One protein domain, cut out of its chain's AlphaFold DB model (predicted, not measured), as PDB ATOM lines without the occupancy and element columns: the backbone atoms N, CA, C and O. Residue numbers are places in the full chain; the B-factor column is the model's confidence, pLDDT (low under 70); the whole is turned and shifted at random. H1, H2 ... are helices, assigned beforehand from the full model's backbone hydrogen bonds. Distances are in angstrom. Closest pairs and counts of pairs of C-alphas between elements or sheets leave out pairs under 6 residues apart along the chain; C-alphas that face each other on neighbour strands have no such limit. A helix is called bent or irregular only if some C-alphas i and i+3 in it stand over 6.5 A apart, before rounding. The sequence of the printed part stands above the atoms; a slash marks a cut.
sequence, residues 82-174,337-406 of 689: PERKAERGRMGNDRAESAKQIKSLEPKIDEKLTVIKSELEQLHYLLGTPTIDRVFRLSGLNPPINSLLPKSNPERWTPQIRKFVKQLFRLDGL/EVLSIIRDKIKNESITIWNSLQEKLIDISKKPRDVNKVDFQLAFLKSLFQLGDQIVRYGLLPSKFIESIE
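AT A GLANCE: This is residues 82 to 174 and 337 to 406 of the 689 residues of an uncharacterized protein of Puccinia graminis f. sp. tritici (UniProt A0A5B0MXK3). Four longer helices, H1, H2, H6 and H7, make an up-and-down bundle, each running against the one before it, with H1 reaching H2 through residues 98 to 102 alone. H3 and short H4 pack together beyond the end of H2, while H5 and short H8 are near the bundle. The printed part has 163 residues, with eight named helices, H1 to H8 in chain order, and no named strand: all helix. It is compact, radius of gyration of the C-alphas 16.4 A, spanning 49 by 41 by 30 A.

HOW THE PARTS SIT: Start at H1, residues 82 to 103, which forms a hairpin with H2, residues 111 to 126; look at C-alphas Ile 102 and Glu 121, their closest, 6.8 A apart. H3, residues 128 to 137, touches H4, residues 145 to 148, closest at C-alphas Thr 129 and Leu 148, 5.0 A. H5, residues 159 to 171, is close but not clearly touching H2, closest at C-alphas Gln 122 and Ile 161, 6.5 A. H6, residues 337 to 365, touches H2, closest at C-alphas Leu 123 and Ser 350, 5.9 A, at a shallow tilt of 34 degrees, only just short of steep. H7, residues 371 to 393, touches H1, closest at C-alphas Ile 102 and Ser 383, 6.6 A. H8, residues 399 to 402, is close but not clearly touching H7, closest at C-alphas Val 392 and Ile 402, 6.5 A. Every O i to N i+4 pair is within hydrogen-bond range in H1, H2, H3, H5 and H6, and 17 of 19 in H7; H4 and H8 are too short for one.

IN THESE COORDINATES: Find C-alpha 82 at (38.947, -12.841, -74.655); from there H1 runs 31.9 A. H6 runs 41.9 A to C-alpha 365 at (8.922, 15.145, -68.167), and irregular H7, with C-alphas 372 and 375 8.0 A apart, runs 33.6 A.

THE WHOLE: Residues 175 to 336 are not printed, and C-alphas 174 and 337 are 13.7 A apart across this cut. No link printed whole is long. Confidence is under 70 at residues 143 to 174 and 337 to 340.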
ATOM      1  N   PRO A  82      38.949 -13.719 -75.828       86.75
ATOM      2  CA  PRO A  82      38.947 -12.841 -74.655       86.75
ATOM      3  C   PRO A  82      37.744 -11.892 -74.636       86.75
ATOM      4  O   PRO A  82      37.060 -11.780 -73.619       86.75
ATOM      5  N   GLU A  83      37.415 -11.295 -75.780       87.19
ATOM      6  CA  GLU A  83      36.319 -10.343 -75.972       87.19
ATOM      7  C   GLU A  83      34.975 -11.033 -75.718       87.19
ATOM      8  O   GLU A  83      34.159 -10.540 -74.938       87.19
ATOM      9  N   ARG A  84      34.784 -12.236 -76.280       87.44
ATOM     10  CA  ARG A  84      33.620 -13.104 -76.018       87.44
ATOM     11  C   ARG A  84      33.490 -13.516 -74.548       87.44
ATOM     12  O   ARG A  84      32.373 -13.691 -74.051       87.44
ATOM     13  N   LYS A  85      34.598 -13.721 -73.826       88.50
ATOM     14  CA  LYS A  85      34.579 -14.017 -72.379       88.50
ATOM     15  C   LYS A  85      34.214 -12.765 -71.572       88.50
ATOM     16  O   LYS A  85      33.328 -12.843 -70.722       88.50
ATOM     17  N   ALA A  86      34.823 -11.624 -71.886       89.50
ATOM     18  CA  ALA A  86      34.552 -10.343 -71.242       89.50
ATOM     19  C   ALA A  86      33.101  -9.881 -71.461       89.50
ATOM     20  O   ALA A  86      32.444  -9.459 -70.512       89.50
ATOM     21  N   GLU A  87      32.562 -10.015 -72.677       92.44
ATOM     22  CA  GLU A  87      31.188  -9.617 -72.990       92.44
ATOM     23  C   GLU A  87      30.156 -10.457 -72.230       92.44
ATOM     24  O   GLU A  87      29.279  -9.889 -71.584       92.44
ATOM     25  N   ARG A  88      30.304 -11.792 -72.198       90.00
ATOM     26  CA  ARG A  88      29.437 -12.666 -71.383       90.00
ATOM     27  C   ARG A  88      29.488 -12.301 -69.892       90.00
ATOM     28  O   ARG A  88      28.456 -12.348 -69.226       90.00
ATOM     29  N   GLY A  89      30.656 -11.895 -69.386       90.00
ATOM     30  CA  GLY A  89      30.815 -11.368 -68.027       90.00
ATOM     31  C   GLY A  89      30.039 -10.066 -67.798       90.00
ATOM     32  O   GLY A  89      29.250  -9.981 -66.856       90.00
ATOM     33  N   ARG A  90      30.195  -9.075 -68.689       92.75
ATOM     34  CA  ARG A  90      29.455  -7.800 -68.626       92.75
ATOM     35  C   ARG A  90      27.941  -8.014 -68.705       92.75
ATOM     36  O   ARG A  90      27.228  -7.512 -67.847       92.75
ATOM     37  N   MET A  91      27.453  -8.841 -69.634       93.25
ATOM     38  CA  MET A  91      26.025  -9.182 -69.750       93.25
ATOM     39  C   MET A  91      25.450  -9.800 -68.463       93.25
ATOM     40  O   MET A  91      24.296  -9.541 -68.117       93.25
ATOM     41  N   GLY A  92      26.237 -10.606 -67.742       89.19
ATOM     42  CA  GLY A  92      25.846 -11.148 -66.437       89.19
ATOM     43  C   GLY A  92      25.729 -10.070 -65.355       89.19
ATOM     44  O   GLY A  92      24.737 -10.038 -64.624       89.19
ATOM     45  N   ASN A  93      26.714  -9.171 -65.289       91.81
ATOM     46  CA  ASN A  93      26.769  -8.079 -64.315       91.81
ATOM     47  C   ASN A  93      25.683  -7.022 -64.568       91.81
ATOM     48  O   ASN A  93      24.894  -6.745 -63.667       91.81
ATOM     49  N   ASP A  94      25.592  -6.494 -65.793       92.75
ATOM     50  CA  ASP A  94      24.620  -5.472 -66.208       92.75
ATOM     51  C   ASP A  94      23.182  -5.940 -65.908       92.75
ATOM     52  O   ASP A  94      22.383  -5.232 -65.284       92.75
ATOM     53  N   ARG A  95      22.864  -7.197 -66.250       91.00
ATOM     54  CA  ARG A  95      21.536  -7.772 -66.001       91.00
ATOM     55  C   ARG A  95      21.231  -7.946 -64.510       91.00
ATOM     56  O   ARG A  95      20.064  -7.834 -64.119       91.00
ATOM     57  N   ALA A  96      22.238  -8.223 -63.680       91.25
ATOM     58  CA  ALA A  96      22.095  -8.302 -62.226       91.25
ATOM     59  C   ALA A  96      21.950  -6.910 -61.579       91.25
ATOM     60  O   ALA A  96      21.157  -6.759 -60.646       91.25
ATOM     61  N   GLU A  97      22.646  -5.897 -62.105       91.81
ATOM     62  CA  GLU A  97      22.524  -4.490 -61.703       91.81
ATOM     63  C   GLU A  97      21.081  -4.000 -61.926       91.81
ATOM     64  O   GLU A  97      20.418  -3.594 -60.968       91.81
ATOM     65  N   SER A  98      20.526  -4.173 -63.134       92.06
ATOM     66  CA  SER A  98      19.122  -3.830 -63.417       92.06
ATOM     67  C   SER A  98      18.121  -4.650 -62.603       92.06
ATOM     68  O   SER A  98      17.133  -4.102 -62.120       92.06
ATOM     69  N   ALA A  99      18.368  -5.948 -62.381       91.12
ATOM     70  CA  ALA A  99      17.482  -6.779 -61.558       91.12
ATOM     71  C   ALA A  99      17.403  -6.285 -60.102       91.12
ATOM     72  O   ALA A  99      16.341  -6.349 -59.480       91.12
ATOM     73  N   LYS A 100      18.520  -5.787 -59.553       91.12
ATOM     74  CA  LYS A 100      18.567  -5.145 -58.233       91.12
ATOM     75  C   LYS A 100      17.794  -3.823 -58.252       91.12
ATOM     76  O   LYS A 100      16.951  -3.619 -57.383       91.12
ATOM     77  N   GLN A 101      18.055  -2.972 -59.245       90.69
ATOM     78  CA  GLN A 101      17.507  -1.617 -59.338       90.69
ATOM     79  C   GLN A 101      15.985  -1.596 -59.554       90.69
ATOM     80  O   GLN A 101      15.272  -0.897 -58.834       90.69
ATOM     81  N   ILE A 102      15.471  -2.434 -60.462       92.56
ATOM     82  CA  ILE A 102      14.028  -2.589 -60.705       92.56
ATOM     83  C   ILE A 102      13.335  -3.130 -59.447       92.56
ATOM     84  O   ILE A 102      12.268  -2.646 -59.068       92.56
ATOM     85  N   LYS A 103      13.955  -4.080 -58.730       89.25
ATOM     86  CA  LYS A 103      13.387  -4.606 -57.480       89.25
ATOM     87  C   LYS A 103      13.210  -3.504 -56.424       89.25
ATOM     88  O   LYS A 103      12.185  -3.519 -55.743       89.25
ATOM     89  N   SER A 104      14.160  -2.570 -56.311       87.19
ATOM     90  CA  SER A 104      14.127  -1.438 -55.364       87.19
ATOM     91  C   SER A 104      13.174  -0.290 -55.731       87.19
ATOM     92  O   SER A 104      13.090   0.672 -54.978       87.19
ATOM     93  N   LEU A 105      12.431  -0.365 -56.841       91.19
ATOM     94  CA  LEU A 105      11.343   0.583 -57.107       91.19
ATOM     95  C   LEU A 105      10.204   0.390 -56.099       91.19
ATOM     96  O   LEU A 105       9.603  -0.685 -56.049       91.19
ATOM     97  N   GLU A 106       9.860   1.422 -55.335       88.69
ATOM     98  CA  GLU A 106       8.751   1.385 -54.374       88.69
ATOM     99  C   GLU A 106       7.588   2.268 -54.863       88.69
ATOM    100  O   GLU A 106       7.616   3.482 -54.669       88.69
ATOM    101  N   PRO A 107       6.553   1.695 -55.516       82.88
ATOM    102  CA  PRO A 107       5.440   2.464 -56.085       82.88
ATOM    103  C   PRO A 107       4.456   3.013 -55.035       82.88
ATOM    104  O   PRO A 107       3.491   3.690 -55.388       82.88
ATOM    105  N   LYS A 108       4.680   2.724 -53.744       82.69
ATOM    106  CA  LYS A 108       3.750   3.005 -52.638       82.69
ATOM    107  C   LYS A 108       2.363   2.416 -52.965       82.69
ATOM    108  O   LYS A 108       2.292   1.265 -53.386       82.69
ATOM    109  N   ILE A 109       1.285   3.175 -52.765       78.00
ATOM    110  CA  ILE A 109      -0.104   2.776 -53.070       78.00
ATOM    111  C   ILE A 109      -0.548   3.343 -54.445       78.00
ATOM    112  O   ILE A 109      -1.721   3.304 -54.796       78.00
ATOM    113  N   ASP A 110       0.370   3.897 -55.249       86.69
ATOM    114  CA  ASP A 110       0.032   4.467 -56.557       86.69
ATOM    115  C   ASP A 110      -0.048   3.363 -57.629       86.69
ATOM    116  O   ASP A 110       0.935   2.688 -57.957       86.69
ATOM    117  N   GLU A 111      -1.243   3.180 -58.191       88.19
ATOM    118  CA  GLU A 111      -1.520   2.198 -59.241       88.19
ATOM    119  C   GLU A 111      -0.692   2.449 -60.512       88.19
ATOM    120  O   GLU A 111      -0.174   1.504 -61.108       88.19
ATOM    121  N   LYS A 112      -0.478   3.712 -60.904       88.69
ATOM    122  CA  LYS A 112       0.277   4.069 -62.117       88.69
ATOM    123  C   LYS A 112       1.757   3.738 -61.952       88.69
ATOM    124  O   LYS A 112       2.370   3.186 -62.865       88.69
ATOM    125  N   LEU A 113       2.321   4.000 -60.770       91.44
ATOM    126  CA  LEU A 113       3.694   3.590 -60.448       91.44
ATOM    127  C   LEU A 113       3.813   2.058 -60.357       91.44
ATOM    128  O   LEU A 113       4.812   1.477 -60.785       91.44
ATOM    129  N   THR A 114       2.771   1.381 -59.864       90.75
ATOM    130  CA  THR A 114       2.706  -0.089 -59.813       90.75
ATOM    131  C   THR A 114       2.693  -0.705 -61.218       90.75
ATOM    132  O   THR A 114       3.407  -1.682 -61.462       90.75
ATOM    133  N   VAL A 115       1.968  -0.104 -62.170       91.62
ATOM    134  CA  VAL A 115       1.997  -0.487 -63.593       91.62
ATOM    135  C   VAL A 115       3.394  -0.292 -64.191       91.62
ATOM    136  O   VAL A 115       3.926  -1.242 -64.763       91.62
ATOM    137  N   ILE A 116       4.039   0.866 -63.986       94.38
ATOM    138  CA  ILE A 116       5.411   1.124 -64.474       94.38
ATOM    139  C   ILE A 116       6.396   0.064 -63.952       94.38
ATOM    140  O   ILE A 116       7.198  -0.472 -64.720       94.38
ATOM    141  N   LYS A 117       6.323  -0.301 -62.663       94.25
ATOM    142  CA  LYS A 117       7.170  -1.371 -62.112       94.25
ATOM    143  C   LYS A 117       6.869  -2.731 -62.754       94.25
ATOM    144  O   LYS A 117       7.802  -3.432 -63.139       94.25
ATOM    145  N   SER A 118       5.589  -3.086 -62.904       89.44
ATOM    146  CA  SER A 118       5.157  -4.329 -63.567       89.44
ATOM    147  C   SER A 118       5.703  -4.428 -64.996       89.44
ATOM    148  O   SER A 118       6.134  -5.498 -65.425       89.44
ATOM    149  N   GLU A 119       5.704  -3.324 -65.743       93.88
ATOM    150  CA  GLU A 119       6.221  -3.238 -67.115       93.88
ATOM    151  C   GLU A 119       7.754  -3.351 -67.180       93.88
ATOM    152  O   GLU A 119       8.273  -4.091 -68.014       93.88
ATOM    153  N   LEU A 120       8.495  -2.713 -66.266       95.19
ATOM    154  CA  LEU A 120       9.959  -2.867 -66.172       95.19
ATOM    155  C   LEU A 120      10.371  -4.308 -65.828       95.19
ATOM    156  O   LEU A 120      11.307  -4.848 -66.424       95.19
ATOM    157  N   GLU A 121       9.659  -4.954 -64.898       92.50
ATOM    158  CA  GLU A 121       9.864  -6.369 -64.562       92.50
ATOM    159  C   GLU A 121       9.548  -7.289 -65.755       92.50
ATOM    160  O   GLU A 121      10.271  -8.259 -65.996       92.50
ATOM    161  N   GLN A 122       8.519  -6.965 -66.547       88.31
ATOM    162  CA  GLN A 122       8.193  -7.664 -67.794       88.31
ATOM    163  C   GLN A 122       9.282  -7.510 -68.857       88.31
ATOM    164  O   GLN A 122       9.729  -8.513 -69.417       88.31
ATOM    165  N   LEU A 123       9.751  -6.287 -69.102       93.75
ATOM    166  CA  LEU A 123      10.780  -5.998 -70.098       93.75
ATOM    167  C   LEU A 123      12.105  -6.707 -69.760       93.75
ATOM    168  O   LEU A 123      12.650  -7.423 -70.598       93.75
ATOM    169  N   HIS A 124      12.592  -6.608 -68.516       92.75
ATOM    170  CA  HIS A 124      13.815  -7.302 -68.060       92.75
ATOM    171  C   HIS A 124      13.709  -8.838 -68.135       92.75
ATOM    172  O   HIS A 124      14.698  -9.547 -68.392       92.75
ATOM    173  N   TYR A 125      12.500  -9.370 -67.940       88.50
ATOM    174  CA  TYR A 125      12.212 -10.792 -68.090       88.50
ATOM    175  C   TYR A 125      12.247 -11.232 -69.563       88.50
ATOM    176  O   TYR A 125      12.963 -12.187 -69.879       88.50
ATOM    177  N   LEU A 126      11.553 -10.515 -70.458       88.19
ATOM    178  CA  LEU A 126      11.466 -10.816 -71.897       88.19
ATOM    179  C   LEU A 126      12.806 -10.643 -72.623       88.19
ATOM    180  O   LEU A 126      13.218 -11.546 -73.352       88.19
ATOM    181  N   LEU A 127      13.553  -9.567 -72.333       90.44
ATOM    182  CA  LEU A 127      14.933  -9.365 -72.804       90.44
ATOM    183  C   LEU A 127      15.877 -10.500 -72.374       90.44
ATOM    184  O   LEU A 127      16.951 -10.679 -72.952       90.44
ATOM    185  N   GLY A 128      15.474 -11.324 -71.402       87.69
ATOM    186  CA  GLY A 128      16.174 -12.545 -71.036       87.69
ATOM    187  C   GLY A 128      16.348 -13.545 -72.174       87.69
ATOM    188  O   GLY A 128      17.382 -14.209 -72.208       87.69
ATOM    189  N   THR A 129      15.399 -13.637 -73.105       84.94
ATOM    190  CA  THR A 129      15.492 -14.545 -74.258       84.94
ATOM    191  C   THR A 129      16.593 -14.125 -75.245       84.94
ATOM    192  O   THR A 129      17.500 -14.934 -75.448       84.94
ATOM    193  N   PRO A 130      16.620 -12.894 -75.806       87.50
ATOM    194  CA  PRO A 130      17.726 -12.456 -76.663       87.50
ATOM    195  C   PRO A 130      19.065 -12.359 -75.913       87.50
ATOM    196  O   PRO A 130      20.103 -12.670 -76.492       87.50
ATOM    197  N   THR A 131      19.060 -12.043 -74.607       88.56
ATOM    198  CA  THR A 131      20.270 -12.131 -73.762       88.56
ATOM    199  C   THR A 131      20.856 -13.548 -73.788       88.56
ATOM    200  O   THR A 131      22.058 -13.717 -73.980       88.56
ATOM    201  N   ILE A 132      20.022 -14.579 -73.606       85.19
ATOM    202  CA  ILE A 132      20.463 -15.981 -73.625       85.19
ATOM    203  C   ILE A 132      20.904 -16.391 -75.036       85.19
ATOM    204  O   ILE A 132      21.980 -16.967 -75.175       85.19
ATOM    205  N   ASP A 133      20.130 -16.050 -76.071       84.12
ATOM    206  CA  ASP A 133      20.462 -16.319 -77.478       84.12
ATOM    207  C   ASP A 133      21.872 -15.799 -77.823       84.12
ATOM    208  O   ASP A 133      22.725 -16.555 -78.294       84.12
ATOM    209  N   ARG A 134      22.170 -14.547 -77.452       87.94
ATOM    210  CA  ARG A 134      23.489 -13.932 -77.635       87.94
ATOM    211  C   ARG A 134      24.587 -14.575 -76.782       87.94
ATOM    212  O   ARG A 134      25.675 -14.802 -77.303       87.94
ATOM    213  N   VAL A 135      24.337 -14.935 -75.519       87.44
ATOM    214  CA  VAL A 135      25.330 -15.641 -74.675       87.44
ATOM    215  C   VAL A 135      25.708 -17.011 -75.256       87.44
ATOM    216  O   VAL A 135      26.879 -17.399 -75.187       87.44
ATOM    217  N   PHE A 136      24.766 -17.725 -75.882       85.19
ATOM    218  CA  PHE A 136      25.071 -18.950 -76.629       85.19
ATOM    219  C   PHE A 136      25.911 -18.652 -77.886       85.19
ATOM    220  O   PHE A 136      26.967 -19.271 -78.045       85.19
ATOM    221  N   ARG A 137      25.556 -17.641 -78.699       84.56
ATOM    222  CA  ARG A 137      26.360 -17.221 -79.872       84.56
ATOM    223  C   ARG A 137      27.790 -16.802 -79.502       84.56
ATOM    224  O   ARG A 137      28.736 -17.249 -80.142       84.56
ATOM    225  N   LEU A 138      27.965 -16.023 -78.430       85.56
ATOM    226  CA  LEU A 138      29.273 -15.651 -77.857       85.56
ATOM    227  C   LEU A 138      30.082 -16.867 -77.369       85.56
ATOM    228  O   LEU A 138      31.290 -16.770 -77.176       85.56
ATOM    229  N   SER A 139      29.428 -18.010 -77.160       82.56
ATOM    230  CA  SER A 139      30.058 -19.282 -76.790       82.56
ATOM    231  C   SER A 139      30.299 -20.208 -77.994       82.56
ATOM    232  O   SER A 139      30.743 -21.334 -77.794       82.56
ATOM    233  N   GLY A 140      29.994 -19.774 -79.226       78.38
ATOM    234  CA  GLY A 140      30.069 -20.606 -80.435       78.38
ATOM    235  C   GLY A 140      28.960 -21.663 -80.548       78.38
ATOM    236  O   GLY A 140      29.074 -22.587 -81.349       78.38
ATOM    237  N   LEU A 141      27.898 -21.552 -79.746       76.94
ATOM    238  CA  LEU A 141      26.836 -22.548 -79.624       76.94
ATOM    239  C   LEU A 141      25.492 -22.005 -80.120       76.94
ATOM    240  O   LEU A 141      25.194 -20.819 -79.985       76.94
ATOM    241  N   ASN A 142      24.631 -22.900 -80.607       70.44
ATOM    242  CA  ASN A 142      23.216 -22.592 -80.799       70.44
ATOM    243  C   ASN A 142      22.444 -22.839 -79.485       70.44
ATOM    244  O   ASN A 142      22.641 -23.884 -78.858       70.44
ATOM    245  N   PRO A 143      21.566 -21.917 -79.053       67.31
ATOM    246  CA  PRO A 143      20.797 -22.072 -77.821       67.31
ATOM    247  C   PRO A 143      19.758 -23.204 -77.942       67.31
ATOM    248  O   PRO A 143      18.959 -23.206 -78.883       67.31
ATOM    249  N   PRO A 144      19.683 -24.150 -76.986       63.31
ATOM    250  CA  PRO A 144      18.604 -25.127 -76.957       63.31
ATOM    251  C   PRO A 144      17.274 -24.438 -76.627       63.31
ATOM    252  O   PRO A 144      17.215 -23.539 -75.786       63.31
ATOM    253  N   ILE A 145      16.188 -24.915 -77.234       59.38
ATOM    254  CA  ILE A 145      14.828 -24.343 -77.163       59.38
ATOM    255  C   ILE A 145      14.390 -24.043 -75.720       59.38
ATOM    256  O   ILE A 145      13.920 -22.949 -75.409       59.38
ATOM    257  N   ASN A 146      14.637 -24.989 -74.810       59.38
ATOM    258  CA  ASN A 146      14.283 -24.895 -73.390       59.38
ATOM    259  C   ASN A 146      15.064 -23.810 -72.610       59.38
ATOM    260  O   ASN A 146      14.751 -23.557 -71.447       59.38
ATOM    261  N   SER A 147      16.081 -23.184 -73.215       62.31
ATOM    262  CA  SER A 147      16.791 -22.022 -72.660       62.31
ATOM    263  C   SER A 147      16.283 -20.681 -73.201       62.31
ATOM    264  O   SER A 147      16.360 -19.690 -72.480       62.31
ATOM    265  N   LEU A 148      15.720 -20.655 -74.417       60.12
ATOM    266  CA  LEU A 148      15.097 -19.463 -75.003       60.12
ATOM    267  C   LEU A 148      13.692 -19.207 -74.450       60.12
ATOM    268  O   LEU A 148      13.288 -18.054 -74.311       60.12
ATOM    269  N   LEU A 149      12.943 -20.266 -74.130       62.97
ATOM    270  CA  LEU A 149      11.598 -20.136 -73.575       62.97
ATOM    271  C   LEU A 149      11.619 -19.493 -72.171       62.97
ATOM    272  O   LEU A 149      12.374 -19.949 -71.303       62.97
ATOM    273  N   PRO A 150      10.764 -18.485 -71.895       58.62
ATOM    274  CA  PRO A 150      10.692 -17.855 -70.580       58.62
ATOM    275  C   PRO A 150      10.338 -18.875 -69.484       58.62
ATOM    276  O   PRO A 150       9.259 -19.473 -69.483       58.62
ATOM    277  N   LYS A 151      11.270 -19.110 -68.544       55.16
ATOM    278  CA  LYS A 151      11.165 -20.203 -67.559       55.16
ATOM    279  C   LYS A 151       9.900 -20.089 -66.707       55.16
ATOM    280  O   LYS A 151       9.671 -19.060 -66.067       55.16
ATOM    281  N   SER A 152       9.139 -21.182 -66.654       44.12
ATOM    282  CA  SER A 152       7.784 -21.278 -66.100       44.12
ATOM    283  C   SER A 152       7.714 -21.297 -64.564       44.12
ATOM    284  O   SER A 152       7.167 -22.233 -63.982       44.12
ATOM    285  N   ASN A 153       8.297 -20.300 -63.889       49.06
ATOM    286  CA  ASN A 153       8.314 -20.220 -62.425       49.06
ATOM    287  C   ASN A 153       7.311 -19.164 -61.903       49.06
ATOM    288  O   ASN A 153       7.630 -17.973 -61.902       49.06
ATOM    289  N   PRO A 154       6.105 -19.564 -61.450       42.72
ATOM    290  CA  PRO A 154       5.004 -18.637 -61.183       42.72
ATOM    291  C   PRO A 154       5.211 -17.739 -59.954       42.72
ATOM    292  O   PRO A 154       4.529 -16.716 -59.846       42.72
ATOM    293  N   GLU A 155       6.139 -18.084 -59.052       41.28
ATOM    294  CA  GLU A 155       6.430 -17.358 -57.799       41.28
ATOM    295  C   GLU A 155       6.885 -15.897 -58.013       41.28
ATOM    296  O   GLU A 155       6.829 -15.105 -57.078       41.28
ATOM    297  N   ARG A 156       7.337 -15.523 -59.223       43.84
ATOM    298  CA  ARG A 156       7.859 -14.176 -59.547       43.84
ATOM    299  C   ARG A 156       7.168 -13.489 -60.730       43.84
ATOM    300  O   ARG A 156       7.746 -12.606 -61.353       43.84
ATOM    301  N   TRP A 157       5.971 -13.928 -61.101       53.31
ATOM    302  CA  TRP A 157       5.286 -13.412 -62.287       53.31
ATOM    303  C   TRP A 157       4.132 -12.476 -61.943       53.31
ATOM    304  O   TRP A 157       3.189 -12.898 -61.267       53.31
ATOM    305  N   THR A 158       4.150 -11.269 -62.519       55.31
ATOM    306  CA  THR A 158       2.994 -10.359 -62.546       55.31
ATOM    307  C   THR A 158       1.797 -11.022 -63.258       55.31
ATOM    308  O   THR A 158       1.979 -11.974 -64.033       55.31
ATOM    309  N   PRO A 159       0.549 -10.561 -63.039       59.06
ATOM    310  CA  PRO A 159      -0.622 -11.095 -63.740       59.06
ATOM    311  C   PRO A 159      -0.513 -11.001 -65.269       59.06
ATOM    312  O   PRO A 159      -0.999 -11.888 -65.971       59.06
ATOM    313  N   GLN A 160       0.177  -9.976 -65.779       55.31
ATOM    314  CA  GLN A 160       0.430  -9.785 -67.205       55.31
ATOM    315  C   GLN A 160       1.465 -10.796 -67.735       55.31
ATOM    316  O   GLN A 160       1.145 -11.490 -68.698       55.31
ATOM    317  N   ILE A 161       2.596 -11.040 -67.043       56.75
ATOM    318  CA  ILE A 161       3.518 -12.150 -67.392       56.75
ATOM    319  C   ILE A 161       2.758 -13.484 -67.395       56.75
ATOM    320  O   ILE A 161       2.866 -14.269 -68.337       56.75
ATOM    321  N   ARG A 162       1.931 -13.735 -66.369       60.09
ATOM    322  CA  ARG A 162       1.085 -14.941 -66.293       60.09
ATOM    323  C   ARG A 162       0.132 -15.050 -67.486       60.09
ATOM    324  O   ARG A 162      -0.118 -16.170 -67.920       60.09
ATOM    325  N   LYS A 163      -0.407 -13.941 -68.006       65.50
ATOM    326  CA  LYS A 163      -1.290 -13.913 -69.184       65.50
ATOM    327  C   LYS A 163      -0.498 -14.147 -70.474       65.50
ATOM    328  O   LYS A 163      -0.803 -15.116 -71.166       65.50
ATOM    329  N   PHE A 164       0.540 -13.352 -70.743       64.25
ATOM    330  CA  PHE A 164       1.400 -13.481 -71.926       64.25
ATOM    331  C   PHE A 164       2.003 -14.883 -72.031       64.25
ATOM    332  O   PHE A 164       1.829 -15.556 -73.041       64.25
ATOM    333  N   VAL A 165       2.629 -15.390 -70.964       62.84
ATOM    334  CA  VAL A 165       3.282 -16.708 -70.992       62.84
ATOM    335  C   VAL A 165       2.256 -17.848 -71.106       62.84
ATOM    336  O   VAL A 165       2.505 -18.825 -71.811       62.84
ATOM    337  N   LYS A 166       1.052 -17.721 -70.520       64.50
ATOM    338  CA  LYS A 166      -0.053 -18.662 -70.804       64.50
ATOM    339  C   LYS A 166      -0.514 -18.586 -72.262       64.50
ATOM    340  O   LYS A 166      -0.855 -19.625 -72.813       64.50
ATOM    341  N   GLN A 167      -0.543 -17.407 -72.878       63.97
ATOM    342  CA  GLN A 167      -0.955 -17.195 -74.272       63.97
ATOM    343  C   GLN A 167       0.119 -17.659 -75.275       63.97
ATOM    344  O   GLN A 167      -0.221 -18.186 -76.332       63.97
ATOM    345  N   LEU A 168       1.401 -17.571 -74.907       61.16
ATOM    346  CA  LEU A 168       2.531 -18.212 -75.580       61.16
ATOM    347  C   LEU A 168       2.360 -19.741 -75.558       61.16
ATOM    348  O   LEU A 168       2.178 -20.367 -76.596       61.16
ATOM    349  N   PHE A 169       2.268 -20.352 -74.372       59.69
ATOM    350  CA  PHE A 169       2.130 -21.810 -74.265       59.69
ATOM    351  C   PHE A 169       0.791 -22.373 -74.794       59.69
ATOM    352  O   PHE A 169       0.731 -23.562 -75.119       59.69
ATOM    353  N   ARG A 170      -0.285 -21.567 -74.866       56.72
ATOM    354  CA  ARG A 170      -1.609 -21.982 -75.380       56.72
ATOM    355  C   ARG A 170      -1.725 -21.966 -76.900       56.72
ATOM    356  O   ARG A 170      -2.316 -22.903 -77.421       56.72
ATOM    357  N   LEU A 171      -1.225 -20.931 -77.578       49.25
ATOM    358  CA  LEU A 171      -1.342 -20.830 -79.038       49.25
ATOM    359  C   LEU A 171      -0.462 -21.874 -79.735       49.25
ATOM    360  O   LEU A 171      -0.909 -22.555 -80.649       49.25
ATOM    361  N   ASP A 172       0.753 -22.068 -79.226       50.84
ATOM    362  CA  ASP A 172       1.831 -22.702 -79.988       50.84
ATOM    363  C   ASP A 172       1.984 -24.216 -79.656       50.84
ATOM    364  O   ASP A 172       3.046 -24.810 -79.824       50.84
ATOM    365  N   GLY A 173       0.943 -24.858 -79.095       49.16
ATOM    366  CA  GLY A 173       0.888 -26.303 -78.765       49.16
ATOM    367  C   GLY A 173       1.819 -26.801 -77.636       49.16
ATOM    368  O   GLY A 173       1.647 -27.911 -77.115       49.16
ATOM    369  N   LEU A 174       2.769 -25.965 -77.209       51.34
ATOM    370  CA  LEU A 174       3.872 -26.234 -76.273       51.34
ATOM    371  C   LEU A 174       3.463 -26.845 -74.916       51.34
ATOM    372  O   LEU A 174       4.262 -27.543 -74.290       51.34
ATOM    373  N   GLU A 337      10.418 -22.552 -88.065       56.12
ATOM    374  CA  GLU A 337       9.216 -21.717 -88.091       56.12
ATOM    375  C   GLU A 337       8.613 -21.420 -86.707       56.12
ATOM    376  O   GLU A 337       8.382 -20.257 -86.366       56.12
ATOM    377  N   VAL A 338       8.446 -22.438 -85.855       58.16
ATOM    378  CA  VAL A 338       7.881 -22.259 -84.501       58.16
ATOM    379  C   VAL A 338       8.826 -21.445 -83.604       58.16
ATOM    380  O   VAL A 338       8.371 -20.678 -82.756       58.16
ATOM    381  N   LEU A 339      10.145 -21.557 -83.800       63.94
ATOM    382  CA  LEU A 339      11.126 -20.774 -83.043       63.94
ATOM    383  C   LEU A 339      11.197 -19.321 -83.514       63.94
ATOM    384  O   LEU A 339      11.337 -18.441 -82.663       63.94
ATOM    385  N   SER A 340      11.053 -19.051 -84.816       68.69
ATOM    386  CA  SER A 340      10.868 -17.679 -85.311       68.69
ATOM    387  C   SER A 340       9.591 -17.060 -84.744       68.69
ATOM    388  O   SER A 340       9.685 -16.015 -84.117       68.69
ATOM    389  N   ILE A 341       8.444 -17.751 -84.797       71.94
ATOM    390  CA  ILE A 341       7.171 -17.252 -84.239       71.94
ATOM    391  C   ILE A 341       7.308 -16.879 -82.751       71.94
ATOM    392  O   ILE A 341       6.882 -15.801 -82.337       71.94
ATOM    393  N   ILE A 342       7.944 -17.730 -81.937       71.06
ATOM    394  CA  ILE A 342       8.179 -17.450 -80.509       71.06
ATOM    395  C   ILE A 342       9.133 -16.257 -80.321       71.06
ATOM    396  O   ILE A 342       8.878 -15.399 -79.473       71.06
ATOM    397  N   ARG A 343      10.217 -16.182 -81.106       74.88
ATOM    398  CA  ARG A 343      11.194 -15.083 -81.059       74.88
ATOM    399  C   ARG A 343      10.554 -13.752 -81.463       74.88
ATOM    400  O   ARG A 343      10.707 -12.778 -80.732       74.88
ATOM    401  N   ASP A 344       9.801 -13.720 -82.557       80.25
ATOM    402  CA  ASP A 344       9.088 -12.540 -83.053       80.25
ATOM    403  C   ASP A 344       8.001 -12.073 -82.083       80.25
ATOM    404  O   ASP A 344       7.857 -10.879 -81.840       80.25
ATOM    405  N   LYS A 345       7.288 -12.996 -81.436       80.81
ATOM    406  CA  LYS A 345       6.301 -12.668 -80.399       80.81
ATOM    407  C   LYS A 345       6.952 -12.047 -79.159       80.81
ATOM    408  O   LYS A 345       6.450 -11.049 -78.655       80.81
ATOM    409  N   ILE A 346       8.100 -12.562 -78.709       83.31
ATOM    410  CA  ILE A 346       8.879 -11.962 -77.607       83.31
ATOM    411  C   ILE A 346       9.464 -10.597 -78.015       83.31
ATOM    412  O   ILE A 346       9.436  -9.659 -77.217       83.31
ATOM    413  N   LYS A 347       9.950 -10.464 -79.255       87.31
ATOM    414  CA  LYS A 347      10.456  -9.217 -79.856       87.31
ATOM    415  C   LYS A 347       9.375  -8.131 -79.878       87.31
ATOM    416  O   LYS A 347       9.594  -7.045 -79.351       87.31
ATOM    417  N   ASN A 348       8.201  -8.450 -80.417       88.38
ATOM    418  CA  ASN A 348       7.083  -7.520 -80.570       88.38
ATOM    419  C   ASN A 348       6.474  -7.123 -79.212       88.38
ATOM    420  O   ASN A 348       6.178  -5.949 -79.002       88.38
ATOM    421  N   GLU A 349       6.358  -8.056 -78.258       88.12
ATOM    422  CA  GLU A 349       5.934  -7.748 -76.882       88.12
ATOM    423  C   GLU A 349       6.947  -6.814 -76.188       88.12
ATOM    424  O   GLU A 349       6.559  -5.814 -75.587       88.12
ATOM    425  N   SER A 350       8.254  -7.076 -76.337       91.81
ATOM    426  CA  SER A 350       9.320  -6.231 -75.767       91.81
ATOM    427  C   SER A 350       9.303  -4.811 -76.342       91.81
ATOM    428  O   SER A 350       9.448  -3.851 -75.592       91.81
ATOM    429  N   ILE A 351       9.081  -4.676 -77.655       94.19
ATOM    430  CA  ILE A 351       8.904  -3.388 -78.348       94.19
ATOM    431  C   ILE A 351       7.657  -2.654 -77.831       94.19
ATOM    432  O   ILE A 351       7.719  -1.464 -77.533       94.19
ATOM    433  N   THR A 352       6.540  -3.365 -77.665       95.19
ATOM    434  CA  THR A 352       5.276  -2.789 -77.171       95.19
ATOM    435  C   THR A 352       5.421  -2.254 -75.744       95.19
ATOM    436  O   THR A 352       5.003  -1.133 -75.450       95.19
ATOM    437  N   ILE A 353       6.068  -3.023 -74.861       94.62
ATOM    438  CA  ILE A 353       6.333  -2.613 -73.475       94.62
ATOM    439  C   ILE A 353       7.360  -1.474 -73.425       94.62
ATOM    440  O   ILE A 353       7.171  -0.537 -72.653       94.62
ATOM    441  N   TRP A 354       8.410  -1.504 -74.257       97.88
ATOM    442  CA  TRP A 354       9.357  -0.390 -74.365       97.88
ATOM    443  C   TRP A 354       8.648   0.912 -74.747       97.88
ATOM    444  O   TRP A 354       8.831   1.920 -74.067       97.88
ATOM    445  N   ASN A 355       7.813   0.882 -75.791       97.69
ATOM    446  CA  ASN A 355       7.080   2.057 -76.261       97.69
ATOM    447  C   ASN A 355       6.211   2.644 -75.144       97.69
ATOM    448  O   ASN A 355       6.346   3.822 -74.819       97.69
ATOM    449  N   SER A 356       5.431   1.803 -74.460       97.44
ATOM    450  CA  SER A 356       4.583   2.274 -73.364       97.44
ATOM    451  C   SER A 356       5.369   2.738 -72.125       97.44
ATOM    452  O   SER A 356       4.854   3.543 -71.350       97.44
ATOM    453  N   LEU A 357       6.609   2.278 -71.917       98.12
ATOM    454  CA  LEU A 357       7.495   2.790 -70.864       98.12
ATOM    455  C   LEU A 357       8.119   4.143 -71.239       98.12
ATOM    456  O   LEU A 357       8.107   5.053 -70.409       98.12
ATOM    457  N   GLN A 358       8.630   4.313 -72.464       97.56
ATOM    458  CA  GLN A 358       9.204   5.599 -72.887       97.56
ATOM    459  C   GLN A 358       8.132   6.696 -72.979       97.56
ATOM    460  O   GLN A 358       8.370   7.809 -72.518       97.56
ATOM    461  N   GLU A 359       6.918   6.369 -73.442       97.00
ATOM    462  CA  GLU A 359       5.758   7.271 -73.406       97.00
ATOM    463  C   GLU A 359       5.453   7.753 -71.981       97.00
ATOM    464  O   GLU A 359       5.307   8.953 -71.762       97.00
ATOM    465  N   LYS A 360       5.425   6.848 -70.990       96.31
ATOM    466  CA  LYS A 360       5.203   7.213 -69.577       96.31
ATOM    467  C   LYS A 360       6.329   8.075 -69.001       96.31
ATOM    468  O   LYS A 360       6.056   8.930 -68.163       96.31
ATOM    469  N   LEU A 361       7.580   7.887 -69.426       96.56
ATOM    470  CA  LEU A 361       8.694   8.731 -68.976       96.56
ATOM    471  C   LEU A 361       8.639  10.141 -69.600       96.56
ATOM    472  O   LEU A 361       8.851  11.131 -68.900       96.56
ATOM    473  N   ILE A 362       8.273  10.240 -70.880       96.19
ATOM    474  CA  ILE A 362       8.057  11.509 -71.598       96.19
ATOM    475  C   ILE A 362       6.801  12.243 -71.084       96.19
ATOM    476  O   ILE A 362       6.759  13.469 -71.035       96.19
ATOM    477  N   ASP A 363       5.771  11.518 -70.646       94.50
ATOM    478  CA  ASP A 363       4.610  12.087 -69.952       94.50
ATOM    479  C   ASP A 363       4.995  12.695 -68.589       94.50
ATOM    480  O   ASP A 363       4.521  13.772 -68.222       94.50
ATOM    481  N   ILE A 364       5.915  12.049 -67.860       92.44
ATOM    482  CA  ILE A 364       6.466  12.569 -66.601       92.44
ATOM    483  C   ILE A 364       7.307  13.838 -66.831       92.44
ATOM    484  O   ILE A 364       7.181  14.773 -66.038       92.44
ATOM    485  N   SER A 365       8.109  13.936 -67.905       90.25
ATOM    486  CA  SER A 365       8.922  15.145 -68.167       90.25
ATOM    487  C   SER A 365       8.080  16.404 -68.399       90.25
ATOM    488  O   SER A 365       8.527  17.509 -68.077       90.25
ATOM    489  N   LYS A 366       6.842  16.239 -68.880       90.44
ATOM    490  CA  LYS A 366       5.900  17.316 -69.225       90.44
ATOM    491  C   LYS A 366       5.003  17.769 -68.069       90.44
ATOM    492  O   LYS A 366       4.331  18.788 -68.192       90.44
ATOM    493  N   LYS A 367       4.964  17.033 -66.954       85.75
ATOM    494  CA  LYS A 367       4.044  17.288 -65.831       85.75
ATOM    495  C   LYS A 367       4.699  18.060 -64.676       85.75
ATOM    496  O   LYS A 367       5.918  17.977 -64.501       85.75
ATOM    497  N   PRO A 368       3.916  18.789 -63.852       81.50
ATOM    498  CA  PRO A 368       4.399  19.334 -62.583       81.50
ATOM    499  C   PRO A 368       5.049  18.238 -61.729       81.50
ATOM    500  O   PRO A 368       4.577  17.098 -61.706       81.50
ATOM    501  N   ARG A 369       6.160  18.564 -61.061       84.62
ATOM    502  CA  ARG A 369       6.965  17.577 -60.330       84.62
ATOM    503  C   ARG A 369       6.339  17.315 -58.955       84.62
ATOM    504  O   ARG A 369       6.008  18.250 -58.233       84.62
ATOM    505  N   ASP A 370       6.177  16.043 -58.592       80.62
ATOM    506  CA  ASP A 370       5.526  15.612 -57.346       80.62
ATOM    507  C   ASP A 370       6.568  15.084 -56.354       80.62
ATOM    508  O   ASP A 370       7.102  13.985 -56.527       80.62
ATOM    509  N   VAL A 371       6.809  15.852 -55.284       82.88
ATOM    510  CA  VAL A 371       7.743  15.539 -54.182       82.88
ATOM    511  C   VAL A 371       7.569  14.103 -53.672       82.88
ATOM    512  O   VAL A 371       8.545  13.419 -53.372       82.88
ATOM    513  N   ASN A 372       6.334  13.598 -53.620       85.44
ATOM    514  CA  ASN A 372       6.021  12.280 -53.065       85.44
ATOM    515  C   ASN A 372       6.510  11.116 -53.943       85.44
ATOM    516  O   ASN A 372       6.538   9.970 -53.472       85.44
ATOM    517  N   LYS A 373       6.865  11.391 -55.204       90.38
ATOM    518  CA  LYS A 373       7.173  10.403 -56.252       90.38
ATOM    519  C   LYS A 373       8.597  10.522 -56.797       90.38
ATOM    520  O   LYS A 373       9.003   9.657 -57.571       90.38
ATOM    521  N   VAL A 374       9.371  11.517 -56.352       92.62
ATOM    522  CA  VAL A 374      10.719  11.833 -56.856       92.62
ATOM    523  C   VAL A 374      11.661  10.627 -56.865       92.62
ATOM    524  O   VAL A 374      12.238  10.324 -57.907       92.62
ATOM    525  N   ASP A 375      11.782   9.886 -55.758       92.00
ATOM    526  CA  ASP A 375      12.651   8.699 -55.702       92.00
ATOM    527  C   ASP A 375      12.244   7.615 -56.709       92.00
ATOM    528  O   ASP A 375      13.105   7.006 -57.345       92.00
ATOM    529  N   PHE A 376      10.937   7.404 -56.909       93.88
ATOM    530  CA  PHE A 376      10.445   6.468 -57.918       93.88
ATOM    531  C   PHE A 376      10.729   6.984 -59.332       93.88
ATOM    532  O   PHE A 376      11.162   6.211 -60.179       93.88
ATOM    533  N   GLN A 377      10.518   8.275 -59.600       94.75
ATOM    534  CA  GLN A 377      10.753   8.881 -60.914       94.75
ATOM    535  C   GLN A 377      12.244   8.850 -61.294       94.75
ATOM    536  O   GLN A 377      12.577   8.439 -62.406       94.75
ATOM    537  N   LEU A 378      13.145   9.163 -60.354       94.12
ATOM    538  CA  LEU A 378      14.596   9.011 -60.523       94.12
ATOM    539  C   LEU A 378      14.990   7.552 -60.773       94.12
ATOM    540  O   LEU A 378      15.742   7.265 -61.703       94.12
ATOM    541  N   ALA A 379      14.486   6.618 -59.962       94.44
ATOM    542  CA  ALA A 379      14.797   5.200 -60.111       94.44
ATOM    543  C   ALA A 379      14.208   4.601 -61.403       94.44
ATOM    544  O   ALA A 379      14.842   3.737 -62.010       94.44
ATOM    545  N   PHE A 380      13.042   5.066 -61.861       96.38
ATOM    546  CA  PHE A 380      12.438   4.677 -63.136       96.38
ATOM    547  C   PHE A 380      13.302   5.156 -64.303       96.38
ATOM    548  O   PHE A 380      13.750   4.322 -65.090       96.38
ATOM    549  N   LEU A 381      13.617   6.455 -64.361       96.69
ATOM    550  CA  LEU A 381      14.480   7.045 -65.387       96.69
ATOM    551  C   LEU A 381      15.821   6.300 -65.466       96.69
ATOM    552  O   LEU A 381      16.171   5.773 -66.522       96.69
ATOM    553  N   LYS A 382      16.519   6.160 -64.327       95.50
ATOM    554  CA  LYS A 382      17.794   5.427 -64.230       95.50
ATOM    555  C   LYS A 382      17.664   3.968 -64.699       95.50
ATOM    556  O   LYS A 382      18.622   3.426 -65.243       95.50
ATOM    557  N   SER A 383      16.512   3.318 -64.504       96.62
ATOM    558  CA  SER A 383      16.288   1.918 -64.909       96.62
ATOM    559  C   SER A 383      15.973   1.766 -66.394       96.62
ATOM    560  O   SER A 383      16.500   0.854 -67.026       96.62
ATOM    561  N   LEU A 384      15.141   2.643 -66.966       97.44
ATOM    562  CA  LEU A 384      14.773   2.563 -68.382       97.44
ATOM    563  C   LEU A 384      15.980   2.856 -69.281       97.44
ATOM    564  O   LEU A 384      16.245   2.096 -70.212       97.44
ATOM    565  N   PHE A 385      16.767   3.881 -68.942       97.31
ATOM    566  CA  PHE A 385      18.018   4.188 -69.636       97.31
ATOM    567  C   PHE A 385      19.023   3.028 -69.565       97.31
ATOM    568  O   PHE A 385      19.527   2.594 -70.597       97.31
ATOM    569  N   GLN A 386      19.245   2.438 -68.383       95.19
ATOM    570  CA  GLN A 386      20.154   1.295 -68.219       95.19
ATOM    571  C   GLN A 386      19.708   0.046 -69.010       95.19
ATOM    572  O   GLN A 386      20.553  -0.673 -69.549       95.19
ATOM    573  N   LEU A 387      18.398  -0.221 -69.104       95.94
ATOM    574  CA  LEU A 387      17.858  -1.295 -69.950       95.94
ATOM    575  C   LEU A 387      18.058  -0.996 -71.443       95.94
ATOM    576  O   LEU A 387      18.437  -1.889 -72.199       95.94
ATOM    577  N   GLY A 388      17.836   0.250 -71.867       96.00
ATOM    578  CA  GLY A 388      18.057   0.683 -73.247       96.00
ATOM    579  C   GLY A 388      19.531   0.634 -73.660       96.00
ATOM    580  O   GLY A 388      19.847   0.171 -74.752       96.00
ATOM    581  N   ASP A 389      20.446   0.988 -72.760       94.19
ATOM    582  CA  ASP A 389      21.888   0.824 -72.961       94.19
ATOM    583  C   ASP A 389      22.285  -0.645 -73.149       94.19
ATOM    584  O   ASP A 389      23.114  -0.944 -74.006       94.19
ATOM    585  N   GLN A 390      21.667  -1.579 -72.415       93.38
ATOM    586  CA  GLN A 390      21.857  -3.019 -72.640       93.38
ATOM    587  C   GLN A 390      21.271  -3.466 -73.986       93.38
ATOM    588  O   GLN A 390      21.908  -4.246 -74.696       93.38
ATOM    589  N   ILE A 391      20.091  -2.959 -74.362       94.56
ATOM    590  CA  ILE A 391      19.474  -3.221 -75.671       94.56
ATOM    591  C   ILE A 391      20.406  -2.782 -76.807       94.56
ATOM    592  O   ILE A 391      20.617  -3.567 -77.729       94.56
ATOM    593  N   VAL A 392      20.993  -1.584 -76.725       94.00
ATOM    594  CA  VAL A 392      21.922  -1.042 -77.730       94.00
ATOM    595  C   VAL A 392      23.243  -1.819 -77.724       94.00
ATOM    596  O   VAL A 392      23.614  -2.408 -78.736       94.00
ATOM    597  N   ARG A 393      23.935  -1.875 -76.576       92.00
ATOM    598  CA  ARG A 393      25.285  -2.456 -76.422       92.00
ATOM    599  C   ARG A 393      25.367  -3.918 -76.858       92.00
ATOM    600  O   ARG A 393      26.392  -4.339 -77.385       92.00
ATOM    601  N   TYR A 394      24.308  -4.687 -76.618       91.69
ATOM    602  CA  TYR A 394      24.252  -6.113 -76.940       91.69
ATOM    603  C   TYR A 394      23.349  -6.422 -78.145       91.69
ATOM    604  O   TYR A 394      23.205  -7.589 -78.505       91.69
ATOM    605  N   GLY A 395      22.740  -5.410 -78.777       90.31
ATOM    606  CA  GLY A 395      21.798  -5.586 -79.886       90.31
ATOM    607  C   GLY A 395      20.652  -6.537 -79.533       90.31
ATOM    608  O   GLY A 395      20.450  -7.522 -80.232       90.31
ATOM    609  N   LEU A 396      19.955  -6.316 -78.411       91.25
ATOM    610  CA  LEU A 396      18.926  -7.245 -77.898       91.25
ATOM    611  C   LEU A 396      17.568  -7.134 -78.615       91.25
ATOM    612  O   LEU A 396      16.678  -7.944 -78.354       91.25
ATOM    613  N   LEU A 397      17.406  -6.138 -79.487       91.75
ATOM    614  CA  LEU A 397      16.242  -5.879 -80.338       91.75
ATOM    615  C   LEU A 397      16.740  -5.435 -81.735       91.75
ATOM    616  O   LEU A 397      17.915  -5.085 -81.859       91.75
ATOM    617  N   PRO A 398      15.893  -5.436 -82.786       90.88
ATOM    618  CA  PRO A 398      16.319  -5.095 -84.147       90.88
ATOM    619  C   PRO A 398      16.916  -3.690 -84.267       90.88
ATOM    620  O   PRO A 398      16.403  -2.753 -83.654       90.88
ATOM    621  N   SER A 399      17.926  -3.516 -85.126       89.25
ATOM    622  CA  SER A 399      18.613  -2.226 -85.319       89.25
ATOM    623  C   SER A 399      17.643  -1.094 -85.678       89.25
ATOM    624  O   SER A 399      17.589  -0.100 -84.965       89.25
ATOM    625  N   LYS A 400      16.753  -1.324 -86.654       91.69
ATOM    626  CA  LYS A 400      15.675  -0.404 -87.073       91.69
ATOM    627  C   LYS A 400      14.787   0.070 -85.913       91.69
ATOM    628  O   LYS A 400      14.272   1.181 -85.952       91.69
ATOM    629  N   PHE A 401      14.598  -0.760 -84.880       94.12
ATOM    630  CA  PHE A 401      13.877  -0.361 -83.672       94.12
ATOM    631  C   PHE A 401      14.768   0.441 -82.717       94.12
ATOM    632  O   PHE A 401      14.339   1.474 -82.214       94.12
ATOM    633  N   ILE A 402      16.012   0.008 -82.503       93.62
ATOM    634  CA  ILE A 402      16.996   0.717 -81.670       93.62
ATOM    635  C   ILE A 402      17.232   2.146 -82.194       93.62
ATOM    636  O   ILE A 402      17.214   3.103 -81.423       93.62
ATOM    637  N   GLU A 403      17.350   2.296 -83.512       91.69
ATOM    638  CA  GLU A 403      17.439   3.566 -84.242       91.69
ATOM    639  C   GLU A 403      16.180   4.445 -84.085       91.69
ATOM    640  O   GLU A 403      16.245   5.652 -84.316       91.69
ATOM    641  N   SER A 404      15.042   3.876 -83.670       94.75
ATOM    642  CA  SER A 404      13.758   4.565 -83.453       94.75
ATOM    643  C   SER A 404      13.443   4.895 -81.985       94.75
ATOM    644  O   SER A 404      12.401   5.485 -81.713       94.75
ATOM    645  N   ILE A 405      14.316   4.539 -81.031       96.31
ATOM    646  CA  ILE A 405      14.086   4.819 -79.604       96.31
ATOM    647  C   ILE A 405      14.080   6.334 -79.360       96.31
ATOM    648  O   ILE A 405      15.072   7.021 -79.609       96.31
ATOM    649  N   GLU A 406      12.965   6.846 -78.835       96.81
ATOM    650  CA  GLU A 406      12.709   8.287 -78.762       96.81
ATOM    651  C   GLU A 406      13.517   8.956 -77.643       96.81
ATOM    652  O   GLU A 406      14.119  10.002 -77.856       96.81
TER     653      GLU A 406